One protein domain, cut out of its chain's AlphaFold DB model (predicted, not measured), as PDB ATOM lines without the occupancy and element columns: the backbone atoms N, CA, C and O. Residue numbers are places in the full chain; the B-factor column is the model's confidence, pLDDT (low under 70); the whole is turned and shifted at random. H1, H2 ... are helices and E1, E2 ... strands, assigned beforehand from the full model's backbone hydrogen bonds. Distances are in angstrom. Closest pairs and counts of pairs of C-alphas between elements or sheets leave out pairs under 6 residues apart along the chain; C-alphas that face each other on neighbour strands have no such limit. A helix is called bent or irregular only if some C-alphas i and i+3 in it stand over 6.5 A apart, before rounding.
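This is residues 180 to 256 of the 257 residues of an uncharacterized protein of Anaeromicrobium sediminis (UniProt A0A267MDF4). A long, twisted sheet of three strands has one helix, H1, along one face, and a small hairpin, E1 and E2, comes near it at Phe 220 of E4. The loop of residues 222 to 233 extends the length beyond one end of the sheet. The printed part has 77 residues, in the order E1 E2 E3 E4 E5 H1; both sheets, E1 - E2 and E3 - E4 - E5, are antiparallel, and the class is mixed, helices and strands. It is elongated, spanning 43 by 25 by 18 A, and only just compact, close to loose, with a radius of gyration of the C-alphas of 13.4 A.

E1, residues 184 to 186, and E2, residues 191 to 193, form an antiparallel hairpin, with N 185 and O 192 at 2.8 A. E3, residues 197 to 208, E4, residues 211 to 221, and E5, residues 234 to 242, form a meander, each strand the antiparallel neighbour of the one before. N 201 and O 217 are 2.9 A apart, and N 216 and O 239 2.9 A, within hydrogen-bond range. The closest C-alphas of E2 and E4, Tyr 192 and Phe 220, are 6.9 A apart. E1 is apart from E3, E4 and E5. H1, residues 243 to 256, is on the E3 - E4 - E5 sheet at a height of 8.6 A, making two layers, a helix on one face of a sheet. It is over E4 and only just over E5, on which 3 of its C-alphas fall, and runs along the strands, at 2 degrees to E4 on the local plane. The closest C-alphas of E4 and H1, Tyr 213 and Lys 243, are 5.5 A apart. In H1, 7 of 10 O i to N i+4 pairs are within hydrogen-bond range.

E1 begins at C-alpha 184, (181.508, 184.097, 158.702). E3 measures 28.3 A and bends by 61 degrees at residue 205; E4 measures 32.0 A and E5 25.8 A. H1, 21.0 A, is irregular, with C-alphas 244 and 247 7.4 A apart, and ends at C-alpha 256, (184.831, 194.128, 157.686).

The two C-alphas farthest apart, of Asp 210 and Lys 228, are 43.0 A apart. The printed part has no cut; the link E4 to E5 is long, and the others are tight. Residues 223 to 233 have pLDDT under 70, and the mean of the printed part is 82.2.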
ATOM      1  N   ILE A 180     181.602 180.600 152.238       88.19
ATOM      2  CA  ILE A 180     181.478 181.942 152.773       88.19
ATOM      3  C   ILE A 180     179.995 182.163 153.065       88.19
ATOM      4  O   ILE A 180     179.156 182.085 152.167       88.19
ATOM      5  N   GLU A 181     179.674 182.389 154.333       89.38
ATOM      6  CA  GLU A 181     178.386 182.894 154.800       89.38
ATOM      7  C   GLU A 181     178.515 184.419 154.993       89.38
ATOM      8  O   GLU A 181     179.618 184.970 155.021       89.38
ATOM      9  N   LYS A 182     177.394 185.137 155.101       86.88
ATOM     10  CA  LYS A 182     177.437 186.607 155.231       86.88
ATOM     11  C   LYS A 182     178.145 187.074 156.506       86.88
ATOM     12  O   LYS A 182     178.749 188.132 156.504       86.88
ATOM     13  N   ASP A 183     178.062 186.289 157.571       88.31
ATOM     14  CA  ASP A 183     178.572 186.581 158.912       88.31
ATOM     15  C   ASP A 183     179.918 185.901 159.218       88.31
ATOM     16  O   ASP A 183     180.598 186.262 160.181       88.31
ATOM     17  N   LYS A 184     180.320 184.906 158.420       89.75
ATOM     18  CA  LYS A 184     181.508 184.097 158.702       89.75
ATOM     19  C   LYS A 184     182.025 183.316 157.502       89.75
ATOM     20  O   LYS A 184     181.292 182.958 156.584       89.75
ATOM     21  N   VAL A 185     183.283 182.912 157.597       89.12
ATOM     22  CA  VAL A 185     183.920 181.917 156.740       89.12
ATOM     23  C   VAL A 185     183.935 180.574 157.457       89.12
ATOM     24  O   VAL A 185     184.392 180.453 158.591       89.12
ATOM     25  N   VAL A 186     183.459 179.529 156.792       84.88
ATOM     26  CA  VAL A 186     183.517 178.158 157.301       84.88
ATOM     27  C   VAL A 186     184.492 177.371 156.444       84.88
ATOM     28  O   VAL A 186     184.275 177.219 155.246       84.88
ATOM     29  N   SER A 187     185.550 176.845 157.051       80.31
ATOM     30  CA  SER A 187     186.568 176.039 156.376       80.31
ATOM     31  C   SER A 187     186.775 174.694 157.076       80.31
ATOM     32  O   SER A 187     186.065 174.328 158.018       80.31
ATOM     33  N   GLN A 188     187.761 173.921 156.617       72.44
ATOM     34  CA  GLN A 188     188.107 172.657 157.266       72.44
ATOM     35  C   GLN A 188     188.648 172.814 158.683       72.44
ATOM     36  O   GLN A 188     188.498 171.912 159.515       72.44
ATOM     37  N   SER A 189     189.329 173.927 158.930       72.38
ATOM     38  CA  SER A 189     190.026 174.192 160.178       72.38
ATOM     39  C   SER A 189     189.088 174.761 161.252       72.38
ATOM     40  O   SER A 189     189.272 174.472 162.442       72.38
ATOM     41  N   GLY A 190     187.993 175.415 160.847       78.00
ATOM     42  CA  GLY A 190     187.009 175.969 161.771       78.00
ATOM     43  C   GLY A 190     185.948 176.854 161.119       78.00
ATOM     44  O   GLY A 190     185.772 176.869 159.904       78.00
ATOM     45  N   GLU A 191     185.221 177.576 161.967       85.38
ATOM     46  CA  GLU A 191     184.325 178.668 161.573       85.38
ATOM     47  C   GLU A 191     184.929 179.973 162.105       85.38
ATOM     48  O   GLU A 191     185.252 180.030 163.295       85.38
ATOM     49  N   TYR A 192     185.061 180.982 161.244       87.56
ATOM     50  CA  TYR A 192     185.770 182.242 161.481       87.56
ATOM     51  C   TYR A 192     184.848 183.413 161.175       87.56
ATOM     52  O   TYR A 192     184.364 183.529 160.053       87.56
ATOM     53  N   THR A 193     184.572 184.267 162.153       90.56
ATOM     54  CA  THR A 193     183.741 185.457 161.938       90.56
ATOM     55  C   THR A 193     184.526 186.527 161.194       90.56
ATOM     56  O   THR A 193     185.747 186.620 161.348       90.56
ATOM     57  N   TRP A 194     183.839 187.352 160.408       90.12
ATOM     58  CA  TRP A 194     184.491 188.453 159.696       90.12
ATOM     59  C   TRP A 194     185.155 189.461 160.637       90.12
ATOM     60  O   TRP A 194     186.268 189.876 160.351       90.12
ATOM     61  N   ASP A 195     184.578 189.710 161.816       88.69
ATOM     62  CA  ASP A 195     185.170 190.562 162.868       88.69
ATOM     63  C   ASP A 195     186.550 190.084 163.359       88.69
ATOM     64  O   ASP A 195     187.297 190.826 163.994       88.69
ATOM     65  N   SER A 196     186.884 188.811 163.119       89.06
ATOM     66  CA  SER A 196     188.190 188.245 163.462       89.06
ATOM     67  C   SER A 196     189.193 188.319 162.309       89.06
ATOM     68  O   SER A 196     190.332 187.884 162.479       89.06
ATOM     69  N   LEU A 197     188.800 188.828 161.138       91.56
ATOM     70  CA  LEU A 197     189.672 188.959 159.977       91.56
ATOM     71  C   LEU A 197     190.752 190.006 160.261       91.56
ATOM     72  O   LEU A 197     190.478 191.109 160.713       91.56
ATOM     73  N   LEU A 198     192.002 189.637 160.004       90.69
ATOM     74  CA  LEU A 198     193.153 190.517 160.181       90.69
ATOM     75  C   LEU A 198     193.688 190.992 158.836       90.69
ATOM     76  O   LEU A 198     194.035 192.153 158.671       90.69
ATOM     77  N   GLU A 199     193.828 190.062 157.895       92.19
ATOM     78  CA  GLU A 199     194.530 190.291 156.636       92.19
ATOM     79  C   GLU A 199     193.925 189.401 155.545       92.19
ATOM     80  O   GLU A 199     193.465 188.285 155.821       92.19
ATOM     81  N   HIS A 200     193.986 189.860 154.295       93.81
ATOM     82  CA  HIS A 200     193.628 189.066 153.123       93.81
ATOM     83  C   HIS A 200     194.684 189.205 152.018       93.81
ATOM     84  O   HIS A 200     195.348 190.231 151.898       93.81
ATOM     85  N   GLN A 201     194.844 188.160 151.207       94.12
ATOM     86  CA  GLN A 201     195.742 188.158 150.054       94.12
ATOM     87  C   GLN A 201     195.129 187.345 148.911       94.12
ATOM     88  O   GLN A 201     194.898 186.140 149.053       94.12
ATOM     89  N   TRP A 202     194.918 187.991 147.765       93.12
ATOM     90  CA  TRP A 202     194.577 187.312 146.515       93.12
ATOM     91  C   TRP A 202     195.829 186.681 145.892       93.12
ATOM     92  O   TRP A 202     196.895 187.297 145.863       93.12
ATOM     93  N   GLY A 203     195.700 185.437 145.439       87.69
ATOM     94  CA  GLY A 203     196.751 184.676 144.766       87.69
ATOM     95  C   GLY A 203     196.544 184.594 143.254       87.69
ATOM     96  O   GLY A 203     195.961 185.487 142.637       87.69
ATOM     97  N   GLU A 204     197.036 183.511 142.654       83.88
ATOM     98  CA  GLU A 204     197.020 183.329 141.203       83.88
ATOM     99  C   GLU A 204     195.620 183.010 140.658       83.88
ATOM    100  O   GLU A 204     194.756 182.430 141.326       83.88
ATOM    101  N   LEU A 205     195.408 183.393 139.398       86.12
ATOM    102  CA  LEU A 205     194.247 182.997 138.613       86.12
ATOM    103  C   LEU A 205     194.548 181.664 137.931       86.12
ATOM    104  O   LEU A 205     195.559 181.534 137.245       86.12
ATOM    105  N   PHE A 206     193.643 180.697 138.050       83.31
ATOM    106  CA  PHE A 206     193.777 179.419 137.353       83.31
ATOM    107  C   PHE A 206     192.451 178.959 136.748       83.31
ATOM    108  O   PHE A 206     191.360 179.329 137.188       83.31
ATOM    109  N   MET A 207     192.553 178.132 135.709       83.56
ATOM    110  CA  MET A 207     191.414 177.618 134.957       83.56
ATOM    111  C   MET A 207     191.213 176.132 135.249       83.56
ATOM    112  O   MET A 207     192.162 175.349 135.234       83.56
ATOM    113  N   LYS A 208     189.971 175.729 135.522       79.31
ATOM    114  CA  LYS A 208     189.601 174.329 135.750       79.31
ATOM    115  C   LYS A 208     188.203 174.060 135.204       79.31
ATOM    116  O   LYS A 208     187.252 174.714 135.626       79.31
ATOM    117  N   ASN A 209     188.069 173.057 134.334       78.62
ATOM    118  CA  ASN A 209     186.803 172.696 133.678       78.62
ATOM    119  C   ASN A 209     186.123 173.919 133.025       78.62
ATOM    120  O   ASN A 209     184.969 174.212 133.334       78.62
ATOM    121  N   ASP A 210     186.880 174.679 132.227       82.12
ATOM    122  CA  ASP A 210     186.443 175.905 131.531       82.12
ATOM    123  C   ASP A 210     185.909 177.033 132.431       82.12
ATOM    124  O   ASP A 210     185.299 177.994 131.966       82.12
ATOM    125  N   LYS A 211     186.165 176.948 133.740       81.56
ATOM    126  CA  LYS A 211     185.843 177.989 134.718       81.56
ATOM    127  C   LYS A 211     187.110 178.604 135.290       81.56
ATOM    128  O   LYS A 211     188.109 177.912 135.494       81.56
ATOM    129  N   ILE A 212     187.043 179.902 135.563       86.62
ATOM    130  CA  ILE A 212     188.145 180.693 136.115       86.62
ATOM    131  C   ILE A 212     187.958 180.819 137.624       86.62
ATOM    132  O   ILE A 212     186.874 181.181 138.088       86.62
ATOM    133  N   TYR A 213     189.030 180.564 138.368       89.06
ATOM    134  CA  TYR A 213     189.067 180.665 139.819       89.06
ATOM    135  C   TYR A 213     190.203 181.572 140.281       89.06
ATOM    136  O   TYR A 213     191.257 181.638 139.648       89.06
ATOM    137  N   TYR A 214     189.973 182.226 141.414       90.50
ATOM    138  CA  TYR A 214     190.952 183.009 142.148       90.50
ATOM    139  C   TYR A 214     191.289 182.311 143.459       90.50
ATOM    140  O   TYR A 214     190.403 181.814 144.164       90.50
ATOM    141  N   GLU A 215     192.572 182.290 143.794       92.00
ATOM    142  CA  GLU A 215     193.030 181.898 145.121       92.00
ATOM    143  C   GLU A 215     192.861 183.044 146.115       92.00
ATOM    144  O   GLU A 215     193.207 184.187 145.818       92.00
ATOM    145  N   LEU A 216     192.370 182.737 147.312       92.31
ATOM    146  CA  LEU A 216     192.206 183.701 148.390       92.31
ATOM    147  C   LEU A 216     192.764 183.134 149.688       92.31
ATOM    148  O   LEU A 216     192.367 182.058 150.137       92.31
ATOM    149  N   TRP A 217     193.652 183.893 150.315       93.44
ATOM    150  CA  TRP A 217     194.155 183.625 151.651       93.44
ATOM    151  C   TRP A 217     193.564 184.630 152.632       93.44
ATOM    152  O   TRP A 217     193.739 185.832 152.452       93.44
ATOM    153  N   LEU A 218     192.913 184.137 153.681       92.94
ATOM    154  CA  LEU A 218     192.367 184.939 154.776       92.94
ATOM    155  C   LEU A 218     193.093 184.591 156.072       92.94
ATOM    156  O   LEU A 218     193.275 183.411 156.381       92.94
ATOM    157  N   THR A 219     193.500 185.595 156.836       92.00
ATOM    158  CA  THR A 219     194.150 185.411 158.135       92.00
ATOM    159  C   THR A 219     193.224 185.912 159.226       92.00
ATOM    160  O   THR A 219     192.896 187.093 159.252       92.00
ATOM    161  N   PHE A 220     192.837 185.034 160.147       90.56
ATOM    162  CA  PHE A 220     191.950 185.357 161.259       90.56
ATOM    163  C   PHE A 220     192.697 185.349 162.595       90.56
ATOM    164  O   PHE A 220     193.644 184.577 162.800       90.56
ATOM    165  N   LYS A 221     192.244 186.190 163.524       86.88
ATOM    166  CA  LYS A 221     192.621 186.144 164.934       86.88
ATOM    167  C   LYS A 221     192.036 184.876 165.544       86.88
ATOM    168  O   LYS A 221     190.846 184.605 165.414       86.88
ATOM    169  N   ASN A 222     192.879 184.087 166.198       73.19
ATOM    170  CA  ASN A 222     192.417 182.872 166.847       73.19
ATOM    171  C   ASN A 222     191.875 183.230 168.237       73.19
ATOM    172  O   ASN A 222     192.656 183.539 169.136       73.19
ATOM    173  N   ASP A 223     190.553 183.227 168.415       59.97
ATOM    174  CA  ASP A 223     189.967 183.386 169.746       59.97
ATOM    175  C   ASP A 223     190.289 182.145 170.589       59.97
ATOM    176  O   ASP A 223     189.859 181.026 170.289       59.97
ATOM    177  N   GLU A 224     191.031 182.354 171.681       52.56
ATOM    178  CA  GLU A 224     191.530 181.326 172.612       52.56
ATOM    179  C   GLU A 224     190.443 180.358 173.123       52.56
ATOM    180  O   GLU A 224     190.737 179.250 173.572       52.56
ATOM    181  N   SER A 225     189.165 180.730 173.002       47.53
ATOM    182  CA  SER A 225     188.017 179.958 173.477       47.53
ATOM    183  C   SER A 225     187.784 178.621 172.756       47.53
ATOM    184  O   SER A 225     187.010 177.800 173.257       47.53
ATOM    185  N   ARG A 226     188.423 178.355 171.599       46.66
ATOM    186  CA  ARG A 226     188.031 177.225 170.730       46.66
ATOM    187  C   ARG A 226     188.991 176.046 170.538       46.66
ATOM    188  O   ARG A 226     188.562 175.133 169.834       46.66
ATOM    189  N   LYS A 227     190.179 175.920 171.169       47.34
ATOM    190  CA  LYS A 227     190.894 174.604 171.196       47.34
ATOM    191  C   LYS A 227     192.071 174.447 172.179       47.34
ATOM    192  O   LYS A 227     193.097 175.106 172.075       47.34
ATOM    193  N   LYS A 228     191.976 173.386 172.990       40.81
ATOM    194  CA  LYS A 228     192.967 172.799 173.921       40.81
ATOM    195  C   LYS A 228     194.277 172.244 173.298       40.81
ATOM    196  O   LYS A 228     194.863 171.344 173.884       40.81
ATOM    197  N   SER A 229     194.744 172.669 172.117       43.91
ATOM    198  CA  SER A 229     195.883 171.951 171.490       43.91
ATOM    199  C   SER A 229     196.781 172.712 170.510       43.91
ATOM    200  O   SER A 229     197.782 172.139 170.084       43.91
ATOM    201  N   THR A 230     196.491 173.951 170.114       45.31
ATOM    202  CA  THR A 230     197.330 174.637 169.114       45.31
ATOM    203  C   THR A 230     197.637 176.062 169.543       45.31
ATOM    204  O   THR A 230     196.761 176.918 169.505       45.31
ATOM    205  N   SER A 231     198.897 176.312 169.901       50.38
ATOM    206  CA  SER A 231     199.471 177.594 170.345       50.38
ATOM    207  C   SER A 231     199.555 178.679 169.254       50.38
ATOM    208  O   SER A 231     200.417 179.554 169.315       50.38
ATOM    209  N   LYS A 232     198.735 178.608 168.199       54.78
ATOM    210  CA  LYS A 232     198.807 179.547 167.072       54.78
ATOM    211  C   LYS A 232     197.863 180.723 167.317       54.78
ATOM    212  O   LYS A 232     196.655 180.531 167.332       54.78
ATOM    213  N   SER A 233     198.417 181.924 167.476       67.88
ATOM    214  CA  SER A 233     197.685 183.189 167.696       67.88
ATOM    215  C   SER A 233     196.918 183.694 166.465       67.88
ATOM    216  O   SER A 233     195.988 184.490 166.590       67.88
ATOM    217  N   LYS A 234     197.289 183.216 165.276       77.06
ATOM    218  CA  LYS A 234     196.623 183.492 164.001       77.06
ATOM    219  C   LYS A 234     196.361 182.184 163.263       77.06
ATOM    220  O   LYS A 234     197.196 181.274 163.300       77.06
ATOM    221  N   GLU A 235     195.239 182.105 162.559       84.31
ATOM    222  CA  GLU A 235     194.911 180.976 161.690       84.31
ATOM    223  C   GLU A 235     194.687 181.453 160.256       84.31
ATOM    224  O   GLU A 235     193.993 182.439 160.015       84.31
ATOM    225  N   ARG A 236     195.317 180.767 159.296       86.88
ATOM    226  CA  ARG A 236     195.258 181.120 157.877       86.88
ATOM    227  C   ARG A 236     194.365 180.125 157.140       86.88
ATOM    228  O   ARG A 236     194.592 178.919 157.221       86.88
ATOM    229  N   VAL A 237     193.379 180.638 156.417       88.62
ATOM    230  CA  VAL A 237     192.401 179.881 155.635       88.62
ATOM    231  C   VAL A 237     192.652 180.131 154.152       88.62
ATOM    232  O   VAL A 237     192.792 181.274 153.726       88.62
ATOM    233  N   TYR A 238     192.708 179.057 153.370       88.88
ATOM    234  CA  TYR A 238     192.812 179.106 151.914       88.88
ATOM    235  C   TYR A 238     191.460 178.783 151.288       88.88
ATOM    236  O   TYR A 238     190.829 177.799 151.672       88.88
ATOM    237  N   LEU A 239     191.040 179.590 150.318       89.19
ATOM    238  CA  LEU A 239     189.787 179.446 149.588       89.19
ATOM    239  C   LEU A 239     190.033 179.575 148.082       89.19
ATOM    240  O   LEU A 239     190.963 180.240 147.629       89.19
ATOM    241  N   ARG A 240     189.148 178.956 147.299       88.44
ATOM    242  CA  ARG A 240     189.093 179.087 145.839       88.44
ATOM    243  C   ARG A 240     187.741 179.644 145.440       88.44
ATOM    244  O   ARG A 240     186.719 178.978 145.633       88.44
ATOM    245  N   ILE A 241     187.753 180.847 144.886       90.19
ATOM    246  CA  ILE A 241     186.559 181.634 144.581       90.19
ATOM    247  C   ILE A 241     186.367 181.686 143.067       90.19
ATOM    248  O   ILE A 241     187.327 181.900 142.328       90.19
ATOM    249  N   GLY A 242     185.141 181.458 142.593       87.62
ATOM    250  CA  GLY A 242     184.810 181.624 141.175       87.62
ATOM    251  C   GLY A 242     184.950 183.083 140.745       87.62
ATOM    252  O   GLY A 242     184.722 183.996 141.540       87.62
ATOM    253  N   LYS A 243     185.316 183.327 139.485       89.00
ATOM    254  CA  LYS A 243     185.445 184.692 138.949       89.00
ATOM    255  C   LYS A 243     184.183 185.532 139.147       89.00
ATOM    256  O   LYS A 243     184.280 186.717 139.443       89.00
ATOM    257  N   GLU A 244     183.024 184.907 139.006       89.19
ATOM    258  CA  GLU A 244     181.698 185.490 139.193       89.19
ATOM    259  C   GLU A 244     181.404 185.942 140.633       89.19
ATOM    260  O   GLU A 244     180.551 186.804 140.842       89.19
ATOM    261  N   ASP A 245     182.107 185.378 141.616       89.75
ATOM    262  CA  ASP A 245     181.883 185.643 143.036       89.75
ATOM    263  C   ASP A 245     182.975 186.526 143.653       89.75
ATOM    264  O   ASP A 245     182.812 186.984 144.782       89.75
ATOM    265  N   LYS A 246     184.060 186.817 142.919       90.06
ATOM    266  CA  LYS A 246     185.192 187.622 143.404       90.06
ATOM    267  C   LYS A 246     184.749 188.970 143.975       90.06
ATOM    268  O   LYS A 246     185.078 189.265 145.117       90.06
ATOM    269  N   SER A 247     183.958 189.736 143.223       89.94
ATOM    270  CA  SER A 247     183.502 191.069 143.642       89.94
ATOM    271  C   SER A 247     182.655 191.033 144.914       89.94
ATOM    272  O   SER A 247     182.771 191.911 145.758       89.94
ATOM    273  N   LYS A 248     181.845 189.985 145.090       91.50
ATOM    274  CA  LYS A 248     181.034 189.793 146.298       91.50
ATOM    275  C   LYS A 248     181.894 189.477 147.523       91.50
ATOM    276  O   LYS A 248     181.551 189.864 148.634       91.50
ATOM    277  N   VAL A 249     182.986 188.729 147.335       91.12
ATOM    278  CA  VAL A 249     183.951 188.482 148.416       91.12
ATOM    279  C   VAL A 249     184.711 189.754 148.756       91.12
ATOM    280  O   VAL A 249     184.908 190.024 149.933       91.12
ATOM    281  N   GLU A 250     185.123 190.526 147.749       91.62
ATOM    282  CA  GLU A 250     185.802 191.809 147.957       91.62
ATOM    283  C   GLU A 250     184.925 192.770 148.762       91.62
ATOM    284  O   GLU A 250     185.383 193.271 149.780       91.62
ATOM    285  N   GLU A 251     183.645 192.905 148.409       91.44
ATOM    286  CA  GLU A 251     182.681 193.710 149.171       91.44
ATOM    287  C   GLU A 251     182.583 193.262 150.641       91.44
ATOM    288  O   GLU A 251     182.616 194.084 151.555       91.44
ATOM    289  N   LEU A 252     182.517 191.950 150.900       90.44
ATOM    290  CA  LEU A 252     182.496 191.430 152.271       90.44
ATOM    291  C   LEU A 252     183.791 191.722 153.031       90.44
ATOM    292  O   LEU A 252     183.740 192.008 154.222       90.44
ATOM    293  N   ILE A 253     184.942 191.643 152.371       91.31
ATOM    294  CA  ILE A 253     186.234 191.940 152.992       91.31
ATOM    295  C   ILE A 253     186.343 193.439 153.304       91.31
ATOM    296  O   ILE A 253     186.748 193.786 154.407       91.31
ATOM    297  N   GLU A 254     185.947 194.313 152.375       89.44
ATOM    298  CA  GLU A 254     186.009 195.775 152.522       89.44
ATOM    299  C   GLU A 254     185.104 196.307 153.634       89.44
ATOM    300  O   GLU A 254     185.460 197.263 154.311       89.44
ATOM    301  N   ILE A 255     183.938 195.694 153.851       88.75
ATOM    302  CA  ILE A 255     183.018 196.107 154.922       88.75
ATOM    303  C   ILE A 255     183.558 195.743 156.316       88.75
ATOM    304  O   ILE A 255     183.159 196.358 157.304       88.75
ATOM    305  N   ASN A 256     184.422 194.729 156.413       81.62
ATOM    306  CA  ASN A 256     184.831 194.128 157.686       81.62
ATOM    307  C   ASN A 256     186.319 194.341 158.042       81.62
ATOM    308  O   ASN A 256     186.754 193.834 159.077       81.62
TER     309      ASN A 256